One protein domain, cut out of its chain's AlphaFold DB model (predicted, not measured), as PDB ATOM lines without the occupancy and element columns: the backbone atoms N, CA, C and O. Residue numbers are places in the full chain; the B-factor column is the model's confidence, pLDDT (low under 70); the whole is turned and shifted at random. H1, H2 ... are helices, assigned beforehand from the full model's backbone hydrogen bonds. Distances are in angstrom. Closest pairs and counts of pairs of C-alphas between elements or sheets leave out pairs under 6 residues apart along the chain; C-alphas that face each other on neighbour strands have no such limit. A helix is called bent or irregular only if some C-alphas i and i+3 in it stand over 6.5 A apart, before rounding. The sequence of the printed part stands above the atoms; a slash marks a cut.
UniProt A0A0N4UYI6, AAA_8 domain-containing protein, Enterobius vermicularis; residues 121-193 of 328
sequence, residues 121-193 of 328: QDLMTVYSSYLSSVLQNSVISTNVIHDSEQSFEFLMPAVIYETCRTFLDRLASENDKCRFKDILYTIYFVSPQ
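Overview. This is residues 121 to 193 of the 328 residues of the protein "AAA_8 domain-containing protein" of Enterobius vermicularis (UniProt A0A0N4UYI6). A loose zigzag of three helices: the long helix H2 runs through the middle, H3 folds back beside its later part, and H1 swings away at the other end as a free arm, making an open V with H2. The arm sticks out with residues 121 to 138, which belong to H1, and residues 140 to 150, of which 148 to 150 belong to H2; the end residues 189 to 193 turn back from H3 toward H2. The printed part has 73 residues, with three named helices in the order H1, H2, H3 and no named strand, and its class is all helix. It is loose, with a radius of gyration of the C-alphas of 15.1 A, and the C-alphas span 44 by 30 by 18 A.

Arrangement. H2, residues 148 to 170, is the longest helix and has a kink of 31 degrees near residue 155. It is neither bent nor irregular, but only just: C-alphas 166 and 169 are 6.5 A apart. H3, residues 174 to 188, is close to H2 but not clearly touching it, with 2 pairs of C-alphas within 8 A. The closest C-alphas of the two helices are those of Leu 168 and Lys 177, 6.2 A apart. Their lines stand at a shallow tilt of 17 degrees and they run opposite ways, with 14.3 A from centre to centre. H1, residues 121 to 141, is apart from both H2 and H3. In H1 and H3 every O i to N i+4 pair is within hydrogen-bond range, and in H2 12 of 19 are.

Along the chain. H2 measures 33.7 A from its first to its last C-alpha and begins at C-alpha 148, (53.987, 28.634, 24.132). H1 measures 30.6 A and begins with the printed part at C-alpha 121, (55.210, 19.620, 0.564). H3 measures 21.0 A and ends at C-alpha 188, (58.055, 11.787, 19.508).

Size, cuts and confidence. The two C-alphas farthest apart are those of Asn 143 and Ser 173, at 44.5 A. Without the stretches that stand free, the body has 44 residues and spans 39 by 18 by 15 A. The printed part has no cut. The link from H1 to H2 is short, with 6 residues between them, and the link from H2 to H3 is tight, with 3. The mean pLDDT of the printed part is 78.2, and the model's confidence is under 70 at residues 138 to 154 and 191 to 193.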
ATOM      1  N   GLN A 121      55.233  18.168   0.356       96.25
ATOM      2  CA  GLN A 121      55.210  19.620   0.564       96.25
ATOM      3  C   GLN A 121      53.786  20.192   0.496       96.25
ATOM      4  O   GLN A 121      53.404  21.027   1.324       96.25
ATOM      5  N   ASP A 122      52.977  19.703  -0.446       95.94
ATOM      6  CA  ASP A 122      51.571  20.099  -0.568       95.94
ATOM      7  C   ASP A 122      50.777  19.643   0.660       95.94
ATOM      8  O   ASP A 122      50.009  20.416   1.231       95.94
ATOM      9  N   LEU A 123      51.008  18.406   1.118       95.44
ATOM     10  CA  LEU A 123      50.385  17.872   2.329       95.44
ATOM     11  C   LEU A 123      50.756  18.698   3.562       95.44
ATOM     12  O   LEU A 123      49.868  19.046   4.338       95.44
ATOM     13  N   MET A 124      52.029  19.067   3.725       95.44
ATOM     14  CA  MET A 124      52.475  19.925   4.829       95.44
ATOM     15  C   MET A 124      51.779  21.290   4.807       95.44
ATOM     16  O   MET A 124      51.349  21.786   5.850       95.44
ATOM     17  N   THR A 125      51.600  21.879   3.624       96.06
ATOM     18  CA  THR A 125      50.889  23.160   3.463       96.06
ATOM     19  C   THR A 125      49.406  23.026   3.814       96.06
ATOM     20  O   THR A 125      48.858  23.837   4.560       96.06
ATOM     21  N   VAL A 126      48.748  21.965   3.344       95.56
ATOM     22  CA  VAL A 126      47.335  21.709   3.647       95.56
ATOM     23  C   VAL A 126      47.149  21.465   5.145       95.56
ATOM     24  O   VAL A 126      46.368  22.170   5.781       95.56
ATOM     25  N   TYR A 127      47.890  20.529   5.742       93.00
ATOM     26  CA  TYR A 127      47.748  20.210   7.163       93.00
ATOM     27  C   TYR A 127      48.109  21.386   8.072       93.00
ATOM     28  O   TYR A 127      47.400  21.611   9.049       93.00
ATOM     29  N   SER A 128      49.132  22.180   7.742       92.50
ATOM     30  CA  SER A 128      49.460  23.380   8.525       92.50
ATOM     31  C   SER A 128      48.343  24.427   8.488       92.50
ATOM     32  O   SER A 128      48.058  25.024   9.523       92.50
ATOM     33  N   SER A 129      47.651  24.598   7.354       93.19
ATOM     34  CA  SER A 129      46.504  25.516   7.239       93.19
ATOM     35  C   SER A 129      45.275  25.070   8.049       93.19
ATOM     36  O   SER A 129      44.583  25.893   8.654       93.19
ATOM     37  N   TYR A 130      45.024  23.758   8.118       91.69
ATOM     38  CA  TYR A 130      43.960  23.199   8.952       91.69
ATOM     39  C   TYR A 130      44.315  23.285  10.439       91.69
ATOM     40  O   TYR A 130      43.496  23.730  11.240       91.69
ATOM     41  N   LEU A 131      45.540  22.900  10.809       86.50
ATOM     42  CA  LEU A 131      46.003  22.930  12.196       86.50
ATOM     43  C   LEU A 131      46.047  24.352  12.747       86.50
ATOM     44  O   LEU A 131      45.616  24.563  13.876       86.50
ATOM     45  N   SER A 132      46.501  25.334  11.963       86.50
ATOM     46  CA  SER A 132      46.514  26.732  12.400       86.50
ATOM     47  C   SER A 132      45.104  27.241  12.704       86.50
ATOM     48  O   SER A 132      44.898  27.865  13.742       86.50
ATOM     49  N   SER A 133      44.123  26.895  11.868       85.38
ATOM     50  CA  SER A 133      42.716  27.261  12.074       85.38
ATOM     51  C   SER A 133      42.126  26.616  13.336       85.38
ATOM     52  O   SER A 133      41.424  27.270  14.105       85.38
ATOM     53  N   VAL A 134      42.430  25.337  13.586       82.38
ATOM     54  CA  VAL A 134      41.966  24.620  14.789       82.38
ATOM     55  C   VAL A 134      42.603  25.195  16.053       82.38
ATOM     56  O   VAL A 134      41.893  25.463  17.020       82.38
ATOM     57  N   LEU A 135      43.918  25.439  16.030       78.69
ATOM     58  CA  LEU A 135      44.656  25.992  17.167       78.69
ATOM     59  C   LEU A 135      44.200  27.413  17.511       78.69
ATOM     60  O   LEU A 135      44.025  27.733  18.685       78.69
ATOM     61  N   GLN A 136      43.942  28.255  16.507       78.62
ATOM     62  CA  GLN A 136      43.401  29.599  16.726       78.62
ATOM     63  C   GLN A 136      42.030  29.549  17.411       78.62
ATOM     64  O   GLN A 136      41.806  30.265  18.384       78.62
ATOM     65  N   ASN A 137      41.141  28.649  16.982       70.38
ATOM     66  CA  ASN A 137      39.816  28.499  17.591       70.38
ATOM     67  C   ASN A 137      39.874  27.959  19.034       70.38
ATOM     68  O   ASN A 137      39.081  28.380  19.881       70.38
ATOM     69  N   SER A 138      40.810  27.055  19.345       62.78
ATOM     70  CA  SER A 138      40.985  26.541  20.712       62.78
ATOM     71  C   SER A 138      41.600  27.575  21.657       62.78
ATOM     72  O   SER A 138      41.156  27.703  22.792       62.78
ATOM     73  N   VAL A 139      42.567  28.372  21.189       55.03
ATOM     74  CA  VAL A 139      43.218  29.409  22.012       55.03
ATOM     75  C   VAL A 139      42.257  30.561  22.340       55.03
ATOM     76  O   VAL A 139      42.353  31.150  23.408       55.03
ATOM     77  N   ILE A 140      41.280  30.856  21.476       49.91
ATOM     78  CA  ILE A 140      40.262  31.892  21.738       49.91
ATOM     79  C   ILE A 140      39.211  31.427  22.764       49.91
ATOM     80  O   ILE A 140      38.615  32.250  23.458       49.91
ATOM     81  N   SER A 141      38.967  30.117  22.885       48.75
ATOM     82  CA  SER A 141      37.973  29.564  23.821       48.75
ATOM     83  C   SER A 141      38.534  29.325  25.225       48.75
ATOM     84  O   SER A 141      37.793  29.406  26.207       48.75
ATOM     85  N   THR A 142      39.844  29.116  25.352       44.84
ATOM     86  CA  THR A 142      40.543  29.092  26.637       44.84
ATOM     87  C   THR A 142      41.353  30.377  26.789       44.84
ATOM     88  O   THR A 142      42.449  30.468  26.253       44.84
ATOM     89  N   ASN A 143      40.872  31.356  27.570       42.12
ATOM     90  CA  ASN A 143      41.662  32.512  28.051       42.12
ATOM     91  C   ASN A 143      42.807  32.083  29.005       42.12
ATOM     92  O   ASN A 143      43.029  32.673  30.060       42.12
ATOM     93  N   VAL A 144      43.503  31.002  28.674       49.31
ATOM     94  CA  VAL A 144      44.571  30.374  29.433       49.31
ATOM     95  C   VAL A 144      45.612  29.964  28.402       49.31
ATOM     96  O   VAL A 144      45.453  28.948  27.733       49.31
ATOM     97  N   ILE A 145      46.624  30.815  28.227       45.31
ATOM     98  CA  ILE A 145      48.062  30.491  28.267       45.31
ATOM     99  C   ILE A 145      48.837  31.657  27.634       45.31
ATOM    100  O   ILE A 145      48.671  31.986  26.462       45.31
ATOM    101  N   HIS A 146      49.700  32.271  28.445       45.31
ATOM    102  CA  HIS A 146      50.665  33.296  28.045       45.31
ATOM    103  C   HIS A 146      52.018  32.704  27.590       45.31
ATOM    104  O   HIS A 146      52.869  33.470  27.153       45.31
ATOM    105  N   ASP A 147      52.202  31.374  27.622       46.19
ATOM    106  CA  ASP A 147      53.482  30.703  27.343       46.19
ATOM    107  C   ASP A 147      53.348  29.529  26.358       46.19
ATOM    108  O   ASP A 147      52.680  28.526  26.615       46.19
ATOM    109  N   SER A 148      54.035  29.619  25.219       53.06
ATOM    110  CA  SER A 148      53.987  28.634  24.132       53.06
ATOM    111  C   SER A 148      54.425  27.222  24.542       53.06
ATOM    112  O   SER A 148      53.899  26.255  23.997       53.06
ATOM    113  N   GLU A 149      55.328  27.066  25.513       53.62
ATOM    114  CA  GLU A 149      55.931  25.769  25.866       53.62
ATOM    115  C   GLU A 149      54.977  24.811  26.604       53.62
ATOM    116  O   GLU A 149      54.967  23.615  26.310       53.62
ATOM    117  N   GLN A 150      54.101  25.312  27.482       53.47
ATOM    118  CA  GLN A 150      53.175  24.465  28.260       53.47
ATOM    119  C   GLN A 150      52.035  23.880  27.408       53.47
ATOM    120  O   GLN A 150      51.491  22.819  27.713       53.47
ATOM    121  N   SER A 151      51.687  24.547  26.305       60.03
ATOM    122  CA  SER A 151      50.633  24.085  25.394       60.03
ATOM    123  C   SER A 151      51.022  22.815  24.621       60.03
ATOM    124  O   SER A 151      50.178  21.945  24.385       60.03
ATOM    125  N   PHE A 152      52.310  22.658  24.288       63.06
ATOM    126  CA  PHE A 152      52.821  21.472  23.596       63.06
ATOM    127  C   PHE A 152      52.797  20.233  24.493       63.06
ATOM    128  O   PHE A 152      52.445  19.151  24.025       63.06
ATOM    129  N   GLU A 153      53.098  20.380  25.783       65.19
ATOM    130  CA  GLU A 153      53.101  19.258  26.729       65.19
ATOM    131  C   GLU A 153      51.703  18.639  26.907       65.19
ATOM    132  O   GLU A 153      51.575  17.425  27.057       65.19
ATOM    133  N   PHE A 154      50.640  19.444  26.790       67.12
ATOM    134  CA  PHE A 154      49.256  18.963  26.861       67.12
ATOM    135  C   PHE A 154      48.743  18.372  25.535       67.12
ATOM    136  O   PHE A 154      48.003  17.386  25.532       67.12
ATOM    137  N   LEU A 155      49.140  18.946  24.394       74.44
ATOM    138  CA  LEU A 155      48.662  18.507  23.079       74.44
ATOM    139  C   LEU A 155      49.319  17.198  22.618       74.44
ATOM    140  O   LEU A 155      48.674  16.362  21.981       74.44
ATOM    141  N   MET A 156      50.593  16.994  22.951       77.44
ATOM    142  CA  MET A 156      51.375  15.851  22.476       77.44
ATOM    143  C   MET A 156      50.805  14.487  22.902       77.44
ATOM    144  O   MET A 156      50.644  13.625  22.033       77.44
ATOM    145  N   PRO A 157      50.410  14.260  24.172       77.94
ATOM    146  CA  PRO A 157      49.748  13.020  24.576       77.94
ATOM    147  C   PRO A 157      48.450  12.748  23.808       77.94
ATOM    148  O   PRO A 157      48.189  11.600  23.444       77.94
ATOM    149  N   ALA A 158      47.665  13.790  23.515       78.50
ATOM    150  CA  ALA A 158      46.429  13.662  22.747       78.50
ATOM    151  C   ALA A 158      46.712  13.266  21.289       78.50
ATOM    152  O   ALA A 158      46.102  12.327  20.781       78.50
ATOM    153  N   VAL A 159      47.692  13.900  20.636       82.75
ATOM    154  CA  VAL A 159      48.111  13.555  19.263       82.75
ATOM    155  C   VAL A 159      48.655  12.127  19.188       82.75
ATOM    156  O   VAL A 159      48.312  11.376  18.273       82.75
ATOM    157  N   ILE A 160      49.460  11.715  20.169       83.69
ATOM    158  CA  ILE A 160      49.991  10.350  20.258       83.69
ATOM    159  C   ILE A 160      48.851   9.340  20.445       83.69
ATOM    160  O   ILE A 160      48.814   8.316  19.758       83.69
ATOM    161  N   TYR A 161      47.898   9.627  21.335       83.62
ATOM    162  CA  TYR A 161      46.722   8.784  21.540       83.62
ATOM    163  C   TYR A 161      45.906   8.639  20.251       83.62
ATOM    164  O   TYR A 161      45.585   7.521  19.838       83.62
ATOM    165  N   GLU A 162      45.636   9.756  19.575       85.25
ATOM    166  CA  GLU A 162      44.917   9.799  18.305       85.25
ATOM    167  C   GLU A 162      45.625   9.005  17.201       85.25
ATOM    168  O   GLU A 162      44.984   8.250  16.462       85.25
ATOM    169  N   THR A 163      46.953   9.093  17.151       87.62
ATOM    170  CA  THR A 163      47.809   8.360  16.212       87.62
ATOM    171  C   THR A 163      47.747   6.853  16.464       87.62
ATOM    172  O   THR A 163      47.511   6.071  15.539       87.62
ATOM    173  N   CYS A 164      47.867   6.422  17.721       86.75
ATOM    174  CA  CYS A 164      47.718   5.016  18.096       86.75
ATOM    175  C   CYS A 164      46.332   4.482  17.709       86.75
ATOM    176  O   CYS A 164      46.211   3.478  17.017       86.75
ATOM    177  N   ARG A 165      45.262   5.162  18.100       85.94
ATOM    178  CA  ARG A 165      43.893   4.697  17.836       85.94
ATOM    179  C   ARG A 165      43.544   4.665  16.343       85.94
ATOM    180  O   ARG A 165      42.810   3.785  15.907       85.94
ATOM    181  N   THR A 166      44.099   5.578  15.543       88.06
ATOM    182  CA  THR A 166      43.842   5.631  14.093       88.06
ATOM    183  C   THR A 166      44.612   4.559  13.320       88.06
ATOM    184  O   THR A 166      44.052   3.935  12.414       88.06
ATOM    185  N   PHE A 167      45.882   4.326  13.669       90.44
ATOM    186  CA  PHE A 167      46.779   3.454  12.901       90.44
ATOM    187  C   PHE A 167      47.077   2.120  13.594       90.44
ATOM    188  O   PHE A 167      46.905   1.072  12.972       90.44
ATOM    189  N   LEU A 168      47.476   2.131  14.872       89.31
ATOM    190  CA  LEU A 168      47.882   0.925  15.611       89.31
ATOM    191  C   LEU A 168      46.739  -0.089  15.719       89.31
ATOM    192  O   LEU A 168      46.961  -1.286  15.552       89.31
ATOM    193  N   ASP A 169      45.511   0.376  15.956       87.19
ATOM    194  CA  ASP A 169      44.349  -0.507  16.124       87.19
ATOM    195  C   ASP A 169      43.935  -1.232  14.831       87.19
ATOM    196  O   ASP A 169      43.214  -2.226  14.895       87.19
ATOM    197  N   ARG A 170      44.416  -0.780  13.664       88.69
ATOM    198  CA  ARG A 170      44.180  -1.438  12.367       88.69
ATOM    199  C   ARG A 170      45.201  -2.536  12.055       88.69
ATOM    200  O   ARG A 170      44.982  -3.315  11.127       88.69
ATOM    201  N   LEU A 171      46.307  -2.605  12.796       90.88
ATOM    202  CA  LEU A 171      47.367  -3.589  12.571       90.88
ATOM    203  C   LEU A 171      46.981  -4.942  13.179       90.88
ATOM    204  O   LEU A 171      46.671  -5.045  14.366       90.88
ATOM    205  N   ALA A 172      47.018  -5.995  12.361       87.69
ATOM    206  CA  ALA A 172      46.658  -7.348  12.788       87.69
ATOM    207  C   ALA A 172      47.822  -8.097  13.458       87.69
ATOM    208  O   ALA A 172      47.603  -8.838  14.414       87.69
ATOM    209  N   SER A 173      49.048  -7.913  12.958       91.56
ATOM    210  CA  SER A 173      50.243  -8.613  13.439       91.56
ATOM    211  C   SER A 173      50.867  -7.902  14.638       91.56
ATOM    212  O   SER A 173      51.070  -6.689  14.606       91.56
ATOM    213  N   GLU A 174      51.243  -8.658  15.670       89.44
ATOM    214  CA  GLU A 174      51.972  -8.114  16.825       89.44
ATOM    215  C   GLU A 174      53.345  -7.551  16.435       89.44
ATOM    216  O   GLU A 174      53.770  -6.535  16.978       89.44
ATOM    217  N   ASN A 175      54.008  -8.133  15.432       94.00
ATOM    218  CA  ASN A 175      55.284  -7.613  14.938       94.00
ATOM    219  C   ASN A 175      55.130  -6.217  14.311       94.00
ATOM    220  O   ASN A 175      55.943  -5.326  14.556       94.00
ATOM    221  N   ASP A 176      54.055  -6.005  13.548       93.25
ATOM    222  CA  ASP A 176      53.774  -4.707  12.927       93.25
ATOM    223  C   ASP A 176      53.409  -3.662  13.987       93.25
ATOM    224  O   ASP A 176      53.817  -2.505  13.885       93.25
ATOM    225  N   LYS A 177      52.698  -4.075  15.044       90.50
ATOM    226  CA  LYS A 177      52.407  -3.218  16.200       90.50
ATOM    227  C   LYS A 177      53.676  -2.794  16.935       90.50
ATOM    228  O   LYS A 177      53.774  -1.630  17.312       90.50
ATOM    229  N   CYS A 178      54.635  -3.700  17.138       90.25
ATOM    230  CA  CYS A 178      55.930  -3.357  17.735       90.25
ATOM    231  C   CYS A 178      56.686  -2.356  16.858       90.25
ATOM    232  O   CYS A 178      57.017  -1.272  17.326       90.25
ATOM    233  N   ARG A 179      56.819  -2.645  15.559       92.44
ATOM    234  CA  ARG A 179      57.482  -1.742  14.609       92.44
ATOM    235  C   ARG A 179      56.840  -0.352  14.567       92.44
ATOM    236  O   ARG A 179      57.541   0.649  14.470       92.44
ATOM    237  N   PHE A 180      55.512  -0.274  14.643       91.94
ATOM    238  CA  PHE A 180      54.802   1.003  14.710       91.94
ATOM    239  C   PHE A 180      55.160   1.796  15.972       91.94
ATOM    240  O   PHE A 180      55.391   3.001  15.892       91.94
ATOM    241  N   LYS A 181      55.232   1.133  17.133       88.38
ATOM    242  CA  LYS A 181      55.632   1.773  18.394       88.38
ATOM    243  C   LYS A 181      57.069   2.292  18.328       88.38
ATOM    244  O   LYS A 181      57.313   3.394  18.809       88.38
ATOM    245  N   ASP A 182      57.976   1.562  17.681       89.62
ATOM    246  CA  ASP A 182      59.368   1.993  17.493       89.62
ATOM    247  C   ASP A 182      59.462   3.253  16.617       89.62
ATOM    248  O   ASP A 182      60.191   4.194  16.939       89.62
ATOM    249  N   ILE A 183      58.672   3.314  15.537       91.06
ATOM    250  CA  ILE A 183      58.576   4.504  14.675       91.06
ATOM    251  C   ILE A 183      58.030   5.692  15.472       91.06
ATOM    252  O   ILE A 183      58.587   6.785  15.409       91.06
ATOM    253  N   LEU A 184      56.971   5.480  16.256       88.12
ATOM    254  CA  LEU A 184      56.365   6.528  17.078       88.12
ATOM    255  C   LEU A 184      57.362   7.061  18.114       88.12
ATOM    256  O   LEU A 184      57.498   8.274  18.264       88.12
ATOM    257  N   TYR A 185      58.103   6.170  18.776       86.50
ATOM    258  CA  TYR A 185      59.147   6.545  19.728       86.50
ATOM    259  C   TYR A 185      60.284   7.329  19.062       86.50
ATOM    260  O   TYR A 185      60.772   8.294  19.636       86.50
ATOM    261  N   THR A 186      60.657   6.976  17.830       88.69
ATOM    262  CA  THR A 186      61.682   7.702  17.057       88.69
ATOM    263  C   THR A 186      61.256   9.136  16.726       88.69
ATOM    264  O   THR A 186      62.095  10.030  16.682       88.69
ATOM    265  N   ILE A 187      59.961   9.366  16.489       84.75
ATOM    266  CA  ILE A 187      59.430  10.685  16.111       84.75
ATOM    267  C   ILE A 187      59.194  11.562  17.343       84.75
ATOM    268  O   ILE A 187      59.550  12.737  17.342       84.75
ATOM    269  N   TYR A 188      58.573  11.004  18.384       78.81
ATOM    270  CA  TYR A 188      58.055  11.787  19.508       78.81
ATOM    271  C   TYR A 188      58.845  11.631  20.809       78.81
ATOM    272  O   TYR A 188      58.613  12.408  21.726       78.81
ATOM    273  N   PHE A 189      59.734  10.637  20.923       77.94
ATOM    274  CA  PHE A 189      60.501  10.312  22.139       77.94
ATOM    275  C   PHE A 189      59.650  10.108  23.414       77.94
ATOM    276  O   PHE A 189      60.170  10.150  24.528       77.94
ATOM    277  N   VAL A 190      58.343   9.851  23.273       71.38
ATOM    278  CA  VAL A 190      57.378   9.723  24.380       71.38
ATOM    279  C   VAL A 190      56.578   8.426  24.245       71.38
ATOM    280  O   VAL A 190      56.158   8.045  23.152       71.38
ATOM    281  N   SER A 191      56.338   7.744  25.370       61.72
ATOM    282  CA  SER A 191      55.525   6.522  25.414       61.72
ATOM    283  C   SER A 191      54.025   6.824  25.600       61.72
ATOM    284  O   SER A 191      53.684   7.612  26.486       61.72
ATOM    285  N   PRO A 192      53.110   6.169  24.861       61.47
ATOM    286  CA  PRO A 192      51.668   6.353  25.021       61.47
ATOM    287  C   PRO A 192      51.164   5.694  26.315       61.47
ATOM    288  O   PRO A 192      51.128   4.468  26.400       61.47
ATOM    289  N   GLN A 193      50.750   6.483  27.314       59.62
ATOM    290  CA  GLN A 193      50.220   5.953  28.589       59.62
ATOM    291  C   GLN A 193      48.812   6.451  28.963       59.62
ATOM    292  O   GLN A 193      48.249   5.996  29.958       59.62
TER     293      GLN A 193